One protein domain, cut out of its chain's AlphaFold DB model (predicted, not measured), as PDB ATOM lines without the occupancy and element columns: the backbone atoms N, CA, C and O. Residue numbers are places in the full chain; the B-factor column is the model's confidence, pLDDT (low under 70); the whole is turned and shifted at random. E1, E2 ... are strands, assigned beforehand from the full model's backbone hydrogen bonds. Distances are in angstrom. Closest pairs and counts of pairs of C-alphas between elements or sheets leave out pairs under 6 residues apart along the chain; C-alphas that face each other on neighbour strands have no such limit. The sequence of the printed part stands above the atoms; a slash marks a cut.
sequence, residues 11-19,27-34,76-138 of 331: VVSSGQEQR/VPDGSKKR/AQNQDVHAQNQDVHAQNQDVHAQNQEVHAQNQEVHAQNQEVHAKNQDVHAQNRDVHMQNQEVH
ATOM      1  N   VAL A  11     116.887 155.304 196.174       38.28
ATOM      2  CA  VAL A  11     117.448 155.740 194.794       38.28
ATOM      3  C   VAL A  11     116.671 155.850 193.365       38.28
ATOM      4  O   VAL A  11     116.965 154.958 192.563       38.28
ATOM      5  N   VAL A  12     115.874 156.873 192.879       41.06
ATOM      6  CA  VAL A  12     115.317 157.062 191.451       41.06
ATOM      7  C   VAL A  12     115.267 158.438 190.611       41.06
ATOM      8  O   VAL A  12     115.815 158.424 189.509       41.06
ATOM      9  N   SER A  13     114.687 159.614 191.010       41.94
ATOM     10  CA  SER A  13     114.834 161.066 190.480       41.94
ATOM     11  C   SER A  13     115.330 162.469 191.248       41.94
ATOM     12  O   SER A  13     114.870 163.471 190.766       41.94
ATOM     13  N   SER A  14     116.198 162.729 192.325       46.81
ATOM     14  CA  SER A  14     116.324 163.808 193.442       46.81
ATOM     15  C   SER A  14     116.770 163.517 194.949       46.81
ATOM     16  O   SER A  14     117.869 163.927 195.329       46.81
ATOM     17  N   GLY A  15     116.009 162.865 195.870       36.53
ATOM     18  CA  GLY A  15     116.635 162.279 197.093       36.53
ATOM     19  C   GLY A  15     115.746 161.607 198.176       36.53
ATOM     20  O   GLY A  15     115.197 162.295 199.031       36.53
ATOM     21  N   GLN A  16     115.713 160.259 198.255       36.75
ATOM     22  CA  GLN A  16     114.892 159.486 199.229       36.75
ATOM     23  C   GLN A  16     115.306 157.989 199.415       36.75
ATOM     24  O   GLN A  16     116.293 157.530 198.835       36.75
ATOM     25  N   GLU A  17     114.544 157.229 200.229       26.75
ATOM     26  CA  GLU A  17     114.726 155.804 200.629       26.75
ATOM     27  C   GLU A  17     114.210 154.787 199.559       26.75
ATOM     28  O   GLU A  17     113.851 155.184 198.451       26.75
ATOM     29  N   GLN A  18     114.250 153.458 199.793       12.88
ATOM     30  CA  GLN A  18     113.750 152.435 198.841       12.88
ATOM     31  C   GLN A  18     114.481 151.054 198.845       12.88
ATOM     32  O   GLN A  18     114.368 150.289 199.802       12.88
ATOM     33  N   ARG A  19     115.111 150.572 197.750       38.34
ATOM     34  CA  ARG A  19     116.349 151.072 197.092       38.34
ATOM     35  C   ARG A  19     116.381 150.915 195.539       38.34
ATOM     36  O   ARG A  19     117.227 150.175 195.045       38.34
ATOM     37  N   VAL A  27     126.746 156.561 183.988       38.94
ATOM     38  CA  VAL A  27     125.544 157.421 184.134       38.94
ATOM     39  C   VAL A  27     125.560 158.206 185.488       38.94
ATOM     40  O   VAL A  27     124.947 157.635 186.377       38.94
ATOM     41  N   PRO A  28     126.359 159.315 185.775       34.69
ATOM     42  CA  PRO A  28     126.249 160.207 187.042       34.69
ATOM     43  C   PRO A  28     127.019 161.641 187.493       34.69
ATOM     44  O   PRO A  28     128.139 161.494 187.699       34.69
ATOM     45  N   ASP A  29     126.709 162.965 187.868       42.00
ATOM     46  CA  ASP A  29     126.992 163.889 189.204       42.00
ATOM     47  C   ASP A  29     125.874 164.472 190.500       42.00
ATOM     48  O   ASP A  29     126.495 165.126 191.314       42.00
ATOM     49  N   GLY A  30     124.387 164.420 190.851       49.53
ATOM     50  CA  GLY A  30     122.889 163.563 190.723       49.53
ATOM     51  C   GLY A  30     121.884 162.471 189.679       49.53
ATOM     52  O   GLY A  30     121.579 163.129 188.719       49.53
ATOM     53  N   SER A  31     121.160 161.156 189.441       45.03
ATOM     54  CA  SER A  31     120.877 159.409 189.491       45.03
ATOM     55  C   SER A  31     121.698 157.933 190.077       45.03
ATOM     56  O   SER A  31     120.959 157.219 190.741       45.03
ATOM     57  N   LYS A  32     123.071 157.416 190.005       43.12
ATOM     58  CA  LYS A  32     124.046 156.327 190.679       43.12
ATOM     59  C   LYS A  32     125.765 156.309 190.712       43.12
ATOM     60  O   LYS A  32     126.286 156.133 189.614       43.12
ATOM     61  N   LYS A  33     126.705 156.212 191.818       45.47
ATOM     62  CA  LYS A  33     128.195 155.533 191.852       45.47
ATOM     63  C   LYS A  33     129.757 155.550 192.738       45.47
ATOM     64  O   LYS A  33     130.064 154.431 193.142       45.47
ATOM     65  N   ARG A  34     130.927 156.297 193.194       41.53
ATOM     66  CA  ARG A  34     131.926 157.625 193.317       41.53
ATOM     67  C   ARG A  34     131.782 159.409 193.446       41.53
ATOM     68  O   ARG A  34     132.811 159.868 192.974       41.53
ATOM     69  N   ALA A  76     138.883 163.865 187.308       68.38
ATOM     70  CA  ALA A  76     139.011 162.963 188.446       68.38
ATOM     71  C   ALA A  76     138.266 161.634 188.215       68.38
ATOM     72  O   ALA A  76     137.547 161.467 187.241       68.38
ATOM     73  N   GLN A  77     138.502 160.646 189.078       60.22
ATOM     74  CA  GLN A  77     137.593 159.551 189.463       60.22
ATOM     75  C   GLN A  77     138.348 158.698 190.483       60.22
ATOM     76  O   GLN A  77     139.535 158.413 190.287       60.22
ATOM     77  N   ASN A  78     137.711 158.280 191.578       56.69
ATOM     78  CA  ASN A  78     138.475 157.754 192.713       56.69
ATOM     79  C   ASN A  78     138.465 158.723 193.883       56.69
ATOM     80  O   ASN A  78     139.462 159.424 194.044       56.69
ATOM     81  N   GLN A  79     137.415 158.712 194.707       62.19
ATOM     82  CA  GLN A  79     137.302 159.596 195.871       62.19
ATOM     83  C   GLN A  79     137.019 161.059 195.514       62.19
ATOM     84  O   GLN A  79     136.890 161.425 194.345       62.19
ATOM     85  N   ASP A  80     136.780 161.854 196.561       70.19
ATOM     86  CA  ASP A  80     135.721 162.839 196.468       70.19
ATOM     87  C   ASP A  80     136.145 164.135 195.798       70.19
ATOM     88  O   ASP A  80     136.952 164.886 196.341       70.19
ATOM     89  N   VAL A  81     135.606 164.405 194.613       71.31
ATOM     90  CA  VAL A  81     136.016 165.552 193.793       71.31
ATOM     91  C   VAL A  81     135.375 166.833 194.318       71.31
ATOM     92  O   VAL A  81     134.187 167.033 194.188       71.31
ATOM     93  N   HIS A  82     136.127 167.731 194.932       76.19
ATOM     94  CA  HIS A  82     135.596 169.038 195.338       76.19
ATOM     95  C   HIS A  82     136.357 170.099 194.552       76.19
ATOM     96  O   HIS A  82     137.584 170.174 194.660       76.19
ATOM     97  N   ALA A  83     135.651 170.853 193.708       73.06
ATOM     98  CA  ALA A  83     136.247 171.718 192.688       73.06
ATOM     99  C   ALA A  83     135.561 173.092 192.592       73.06
ATOM    100  O   ALA A  83     134.368 173.225 192.860       73.06
ATOM    101  N   GLN A  84     136.354 174.111 192.242       68.94
ATOM    102  CA  GLN A  84     135.933 175.509 192.119       68.94
ATOM    103  C   GLN A  84     136.718 176.194 190.983       68.94
ATOM    104  O   GLN A  84     137.729 176.850 191.259       68.94
ATOM    105  N   ASN A  85     136.344 175.980 189.713       68.69
ATOM    106  CA  ASN A  85     136.965 176.664 188.558       68.69
ATOM    107  C   ASN A  85     136.160 176.486 187.246       68.69
ATOM    108  O   ASN A  85     134.946 176.581 187.294       68.69
ATOM    109  N   GLN A  86     136.777 176.318 186.068       74.94
ATOM    110  CA  GLN A  86     136.044 176.251 184.798       74.94
ATOM    111  C   GLN A  86     135.314 174.904 184.660       74.94
ATOM    112  O   GLN A  86     134.095 174.867 184.831       74.94
ATOM    113  N   ASP A  87     136.036 173.787 184.518       84.50
ATOM    114  CA  ASP A  87     135.452 172.536 184.006       84.50
ATOM    115  C   ASP A  87     135.727 171.330 184.929       84.50
ATOM    116  O   ASP A  87     136.822 171.169 185.482       84.50
ATOM    117  N   VAL A  88     134.730 170.457 185.112       80.81
ATOM    118  CA  VAL A  88     134.807 169.242 185.955       80.81
ATOM    119  C   VAL A  88     134.269 168.016 185.210       80.81
ATOM    120  O   VAL A  88     133.141 168.014 184.716       80.81
ATOM    121  N   HIS A  89     135.055 166.932 185.203       85.81
ATOM    122  CA  HIS A  89     134.731 165.637 184.587       85.81
ATOM    123  C   HIS A  89     135.164 164.470 185.503       85.81
ATOM    124  O   HIS A  89     136.325 164.440 185.916       85.81
ATOM    125  N   ALA A  90     134.307 163.469 185.781       80.94
ATOM    126  CA  ALA A  90     134.691 162.265 186.560       80.94
ATOM    127  C   ALA A  90     133.757 161.009 186.356       80.94
ATOM    128  O   ALA A  90     132.941 161.113 185.452       80.94
ATOM    129  N   GLN A  91     133.867 159.851 187.093       84.19
ATOM    130  CA  GLN A  91     132.982 158.608 187.028       84.19
ATOM    131  C   GLN A  91     132.431 157.921 188.384       84.19
ATOM    132  O   GLN A  91     133.244 157.217 188.967       84.19
ATOM    133  N   ASN A  92     131.114 157.959 188.819       70.00
ATOM    134  CA  ASN A  92     130.308 157.332 189.997       70.00
ATOM    135  C   ASN A  92     130.167 158.243 191.379       70.00
ATOM    136  O   ASN A  92     130.953 159.136 191.196       70.00
ATOM    137  N   GLN A  93     129.342 158.217 192.600       66.75
ATOM    138  CA  GLN A  93     129.444 158.112 194.316       66.75
ATOM    139  C   GLN A  93     130.624 158.350 195.604       66.75
ATOM    140  O   GLN A  93     130.545 157.536 196.513       66.75
ATOM    141  N   ASP A  94     131.745 159.178 196.002       80.94
ATOM    142  CA  ASP A  94     132.777 160.439 195.778       80.94
ATOM    143  C   ASP A  94     132.878 162.012 194.986       80.94
ATOM    144  O   ASP A  94     133.759 162.107 194.137       80.94
ATOM    145  N   VAL A  95     132.165 163.260 195.077       81.38
ATOM    146  CA  VAL A  95     132.259 164.770 194.445       81.38
ATOM    147  C   VAL A  95     131.395 165.916 195.165       81.38
ATOM    148  O   VAL A  95     130.655 165.571 196.084       81.38
ATOM    149  N   HIS A  96     131.538 167.234 194.786       85.50
ATOM    150  CA  HIS A  96     130.647 168.453 194.550       85.50
ATOM    151  C   HIS A  96     131.359 169.486 193.581       85.50
ATOM    152  O   HIS A  96     132.595 169.503 193.556       85.50
ATOM    153  N   ALA A  97     130.673 170.436 192.897       79.81
ATOM    154  CA  ALA A  97     131.340 171.534 192.137       79.81
ATOM    155  C   ALA A  97     130.676 172.942 192.176       79.81
ATOM    156  O   ALA A  97     129.459 173.071 192.307       79.81
ATOM    157  N   GLN A  98     131.494 173.997 192.010       82.69
ATOM    158  CA  GLN A  98     131.080 175.399 191.780       82.69
ATOM    159  C   GLN A  98     131.848 175.956 190.569       82.69
ATOM    160  O   GLN A  98     132.961 176.472 190.715       82.69
ATOM    161  N   ASN A  99     131.293 175.763 189.373       76.06
ATOM    162  CA  ASN A  99     132.061 175.736 188.129       76.06
ATOM    163  C   ASN A  99     131.417 176.532 186.975       76.06
ATOM    164  O   ASN A  99     130.319 177.059 187.112       76.06
ATOM    165  N   GLN A 100     132.069 176.620 185.812       84.81
ATOM    166  CA  GLN A 100     131.363 176.990 184.577       84.81
ATOM    167  C   GLN A 100     130.598 175.777 184.047       84.81
ATOM    168  O   GLN A 100     129.368 175.801 184.024       84.81
ATOM    169  N   GLU A 101     131.312 174.693 183.745       89.56
ATOM    170  CA  GLU A 101     130.760 173.458 183.189       89.56
ATOM    171  C   GLU A 101     130.987 172.273 184.142       89.56
ATOM    172  O   GLU A 101     132.066 172.091 184.720       89.56
ATOM    173  N   VAL A 102     129.969 171.423 184.297       87.12
ATOM    174  CA  VAL A 102     130.131 170.078 184.871       87.12
ATOM    175  C   VAL A 102     129.643 169.039 183.867       87.12
ATOM    176  O   VAL A 102     128.450 168.887 183.602       87.12
ATOM    177  N   HIS A 103     130.613 168.276 183.378       89.50
ATOM    178  CA  HIS A 103     130.485 167.080 182.551       89.50
ATOM    179  C   HIS A 103     130.810 165.846 183.383       89.50
ATOM    180  O   HIS A 103     131.572 164.945 183.000       89.50
ATOM    181  N   ALA A 104     130.294 165.838 184.602       84.75
ATOM    182  CA  ALA A 104     130.593 164.778 185.511       84.75
ATOM    183  C   ALA A 104     129.641 163.625 185.213       84.75
ATOM    184  O   ALA A 104     128.440 163.640 185.483       84.75
ATOM    185  N   GLN A 105     130.278 162.579 184.700       86.25
ATOM    186  CA  GLN A 105     129.924 161.258 185.120       86.25
ATOM    187  C   GLN A 105     130.360 160.970 186.604       86.25
ATOM    188  O   GLN A 105     130.348 159.796 186.924       86.25
ATOM    189  N   ASN A 106     130.629 161.948 187.535       71.62
ATOM    190  CA  ASN A 106     130.770 161.802 189.050       71.62
ATOM    191  C   ASN A 106     129.619 161.006 189.795       71.62
ATOM    192  O   ASN A 106     129.358 159.899 189.398       71.62
ATOM    193  N   GLN A 107     128.894 161.488 190.831       82.88
ATOM    194  CA  GLN A 107     127.693 160.965 191.584       82.88
ATOM    195  C   GLN A 107     126.765 160.085 190.811       82.88
ATOM    196  O   GLN A 107     126.912 158.871 190.903       82.88
ATOM    197  N   GLU A 108     125.743 160.631 190.122       89.12
ATOM    198  CA  GLU A 108     125.192 162.009 190.243       89.12
ATOM    199  C   GLU A 108     124.464 162.938 188.835       89.12
ATOM    200  O   GLU A 108     124.019 162.242 187.990       89.12
ATOM    201  N   VAL A 109     124.328 164.340 188.320       87.69
ATOM    202  CA  VAL A 109     124.840 165.905 188.563       87.69
ATOM    203  C   VAL A 109     124.481 166.893 189.825       87.69
ATOM    204  O   VAL A 109     123.314 167.070 190.102       87.69
ATOM    205  N   HIS A 110     125.472 167.489 190.594       90.50
ATOM    206  CA  HIS A 110     125.618 168.146 191.978       90.50
ATOM    207  C   HIS A 110     126.379 169.515 191.945       90.50
ATOM    208  O   HIS A 110     127.557 169.583 192.316       90.50
ATOM    209  N   ALA A 111     125.726 170.603 191.495       86.81
ATOM    210  CA  ALA A 111     126.387 171.802 190.950       86.81
ATOM    211  C   ALA A 111     125.766 173.176 191.321       86.81
ATOM    212  O   ALA A 111     124.558 173.295 191.534       86.81
ATOM    213  N   GLN A 112     126.605 174.223 191.294       89.50
ATOM    214  CA  GLN A 112     126.221 175.645 191.241       89.50
ATOM    215  C   GLN A 112     127.016 176.334 190.116       89.50
ATOM    216  O   GLN A 112     128.125 176.827 190.346       89.50
ATOM    217  N   ASN A 113     126.488 176.283 188.892       79.94
ATOM    218  CA  ASN A 113     127.270 176.415 187.658       79.94
ATOM    219  C   ASN A 113     126.672 177.379 186.613       79.94
ATOM    220  O   ASN A 113     125.646 178.015 186.837       79.94
ATOM    221  N   GLN A 114     127.284 177.454 185.426       88.38
ATOM    222  CA  GLN A 114     126.587 177.897 184.214       88.38
ATOM    223  C   GLN A 114     125.882 176.702 183.563       88.38
ATOM    224  O   GLN A 114     124.655 176.653 183.574       88.38
ATOM    225  N   GLU A 115     126.629 175.696 183.112       91.50
ATOM    226  CA  GLU A 115     126.085 174.555 182.368       91.50
ATOM    227  C   GLU A 115     126.347 173.219 183.076       91.50
ATOM    228  O   GLU A 115     127.355 173.014 183.771       91.50
ATOM    229  N   VAL A 116     125.410 172.288 182.898       90.50
ATOM    230  CA  VAL A 116     125.503 170.922 183.412       90.50
ATOM    231  C   VAL A 116     124.997 169.902 182.397       90.50
ATOM    232  O   VAL A 116     123.802 169.799 182.105       90.50
ATOM    233  N   HIS A 117     125.921 169.037 181.992       93.94
ATOM    234  CA  HIS A 117     125.644 167.825 181.236       93.94
ATOM    235  C   HIS A 117     125.903 166.605 182.113       93.94
ATOM    236  O   HIS A 117     127.031 166.129 182.276       93.94
ATOM    237  N   ALA A 118     124.809 166.122 182.693       88.44
ATOM    238  CA  ALA A 118     124.786 165.023 183.634       88.44
ATOM    239  C   ALA A 118     124.610 163.645 183.004       88.44
ATOM    240  O   ALA A 118     124.671 163.506 181.787       88.44
ATOM    241  N   LYS A 119     124.491 162.661 183.915       92.75
ATOM    242  CA  LYS A 119     124.790 161.220 183.846       92.75
ATOM    243  C   LYS A 119     123.657 160.144 183.946       92.75
ATOM    244  O   LYS A 119     123.328 159.547 182.931       92.75
ATOM    245  N   ASN A 120     123.161 159.681 185.127       84.12
ATOM    246  CA  ASN A 120     123.011 160.352 186.434       84.12
ATOM    247  C   ASN A 120     123.108 159.518 187.881       84.12
ATOM    248  O   ASN A 120     122.834 158.355 187.664       84.12
ATOM    249  N   GLN A 121     123.415 159.984 189.238       89.81
ATOM    250  CA  GLN A 121     123.045 159.956 190.931       89.81
ATOM    251  C   GLN A 121     121.749 160.393 191.865       89.81
ATOM    252  O   GLN A 121     120.832 159.630 192.108       89.81
ATOM    253  N   ASP A 122     121.625 161.596 192.444       92.94
ATOM    254  CA  ASP A 122     120.372 162.381 192.605       92.94
ATOM    255  C   ASP A 122     120.548 163.965 192.479       92.94
ATOM    256  O   ASP A 122     121.288 164.526 193.286       92.94
ATOM    257  N   VAL A 123     120.055 164.723 191.452       90.69
ATOM    258  CA  VAL A 123     120.515 166.139 191.190       90.69
ATOM    259  C   VAL A 123     119.980 167.202 192.125       90.69
ATOM    260  O   VAL A 123     118.796 167.274 192.411       90.69
ATOM    261  N   HIS A 124     120.858 168.136 192.461       95.44
ATOM    262  CA  HIS A 124     120.490 169.445 192.978       95.44
ATOM    263  C   HIS A 124     121.279 170.472 192.159       95.44
ATOM    264  O   HIS A 124     122.502 170.406 192.071       95.44
ATOM    265  N   ALA A 125     120.593 171.362 191.454       90.44
ATOM    266  CA  ALA A 125     121.201 172.263 190.482       90.44
ATOM    267  C   ALA A 125     120.732 173.702 190.708       90.44
ATOM    268  O   ALA A 125     119.532 173.947 190.830       90.44
ATOM    269  N   GLN A 126     121.682 174.637 190.739       95.50
ATOM    270  CA  GLN A 126     121.429 176.081 190.763       95.50
ATOM    271  C   GLN A 126     122.301 176.727 189.687       95.50
ATOM    272  O   GLN A 126     123.381 177.251 189.966       95.50
ATOM    273  N   ASN A 127     121.865 176.569 188.439       87.19
ATOM    274  CA  ASN A 127     122.679 176.778 187.247       87.19
ATOM    275  C   ASN A 127     121.995 177.732 186.260       87.19
ATOM    276  O   ASN A 127     120.923 178.274 186.529       87.19
ATOM    277  N   ARG A 128     122.576 177.894 185.070       91.62
ATOM    278  CA  ARG A 128     121.850 178.422 183.918       91.62
ATOM    279  C   ARG A 128     121.092 177.303 183.198       91.62
ATOM    280  O   ARG A 128     119.866 177.329 183.208       91.62
ATOM    281  N   ASP A 129     121.807 176.293 182.701       94.19
ATOM    282  CA  ASP A 129     121.294 175.328 181.715       94.19
ATOM    283  C   ASP A 129     121.654 173.872 182.115       94.19
ATOM    284  O   ASP A 129     122.733 173.617 182.665       94.19
ATOM    285  N   VAL A 130     120.731 172.906 181.941       91.38
ATOM    286  CA  VAL A 130     120.763 171.602 182.655       91.38
ATOM    287  C   VAL A 130     120.139 170.411 181.890       91.38
ATOM    288  O   VAL A 130     119.035 170.527 181.360       91.38
ATOM    289  N   HIS A 131     120.771 169.219 181.942       95.56
ATOM    290  CA  HIS A 131     120.301 167.974 181.281       95.56
ATOM    291  C   HIS A 131     120.455 166.670 182.184       95.56
ATOM    292  O   HIS A 131     121.607 166.340 182.461       95.56
ATOM    293  N   MET A 132     119.382 165.946 182.675       90.44
ATOM    294  CA  MET A 132     119.365 165.061 183.937       90.44
ATOM    295  C   MET A 132     118.560 163.672 184.037       90.44
ATOM    296  O   MET A 132     117.877 163.334 183.071       90.44
ATOM    297  N   GLN A 133     118.647 162.916 185.204       93.50
ATOM    298  CA  GLN A 133     117.849 161.774 185.888       93.50
ATOM    299  C   GLN A 133     118.251 161.590 187.428       93.50
ATOM    300  O   GLN A 133     119.273 162.197 187.676       93.50
ATOM    301  N   ASN A 134     117.623 160.901 188.485       87.38
ATOM    302  CA  ASN A 134     117.842 161.204 190.011       87.38
ATOM    303  C   ASN A 134     117.483 160.178 191.318       87.38
ATOM    304  O   ASN A 134     118.033 159.096 191.144       87.38
ATOM    305  N   GLN A 135     116.758 160.102 192.564       94.50
ATOM    306  CA  GLN A 135     115.582 160.542 193.602       94.50
ATOM    307  C   GLN A 135     114.057 161.172 193.347       94.50
ATOM    308  O   GLN A 135     113.160 160.426 192.974       94.50
ATOM    309  N   GLU A 136     113.745 162.510 193.503       95.31
ATOM    310  CA  GLU A 136     112.732 163.502 192.893       95.31
ATOM    311  C   GLU A 136     113.282 164.960 192.401       95.31
ATOM    312  O   GLU A 136     113.918 165.650 193.172       95.31
ATOM    313  N   VAL A 137     113.154 165.528 191.166       94.06
ATOM    314  CA  VAL A 137     114.243 166.343 190.452       94.06
ATOM    315  C   VAL A 137     114.661 167.754 190.948       94.06
ATOM    316  O   VAL A 137     114.073 168.728 190.520       94.06
ATOM    317  N   HIS A 138     115.792 167.948 191.637       96.69
ATOM    318  CA  HIS A 138     116.249 169.260 192.164       96.69
ATOM    319  C   HIS A 138     116.804 170.317 191.167       96.69
ATOM    320  O   HIS A 138     118.000 170.270 190.872       96.69
TER     321      HIS A 138
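Overview. This is residues 11 to 19, 27 to 34 and 76 to 138 of the 331 residues of an uncharacterized protein of Oryzias latipes (UniProt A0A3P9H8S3). With little regular structure, residues 81 to 132 wind in stacked turns, a small solenoid with E1 and E3 on one wall and E2, E4 and E5 on the opposite one. The printed part has 80 residues with no named helix and five named strands, E1 to E5 in order along the chain; E1 and E3 form one parallel two-stranded sheet, E4 and E5 another, and E2 pairs with no named strand. The class is all strand, with 16 residues in named elements; the whole is compact, radius of gyration of the C-alphas 10.9 A, spanning 35 by 27 by 15 A.

Arrangement. E1, residues 81 to 83, and E3, residues 95 to 97, are parallel; N 96 and O 81 are 2.7 A apart. E2, residues 87 to 89, pairs with no named strand. E4, residues 115 to 117, and E5, residues 129 to 132, are parallel; N 116 and O 129 are 3.0 A apart.

Along the chain. E1 begins at C-alpha 81 (136.016, 165.552, 193.793). E5, 10.7 A long, ends at C-alpha 132 (119.365, 165.061, 183.937).

Size, cuts and confidence. Cuts after residues 19 and 34 leave C-alpha gaps of 17.1 A and 10.1 A. The links E3 to E4 and E4 to E5 are long. Confidence is low in 24 residues, among them 11 to 19 and 27 to 34.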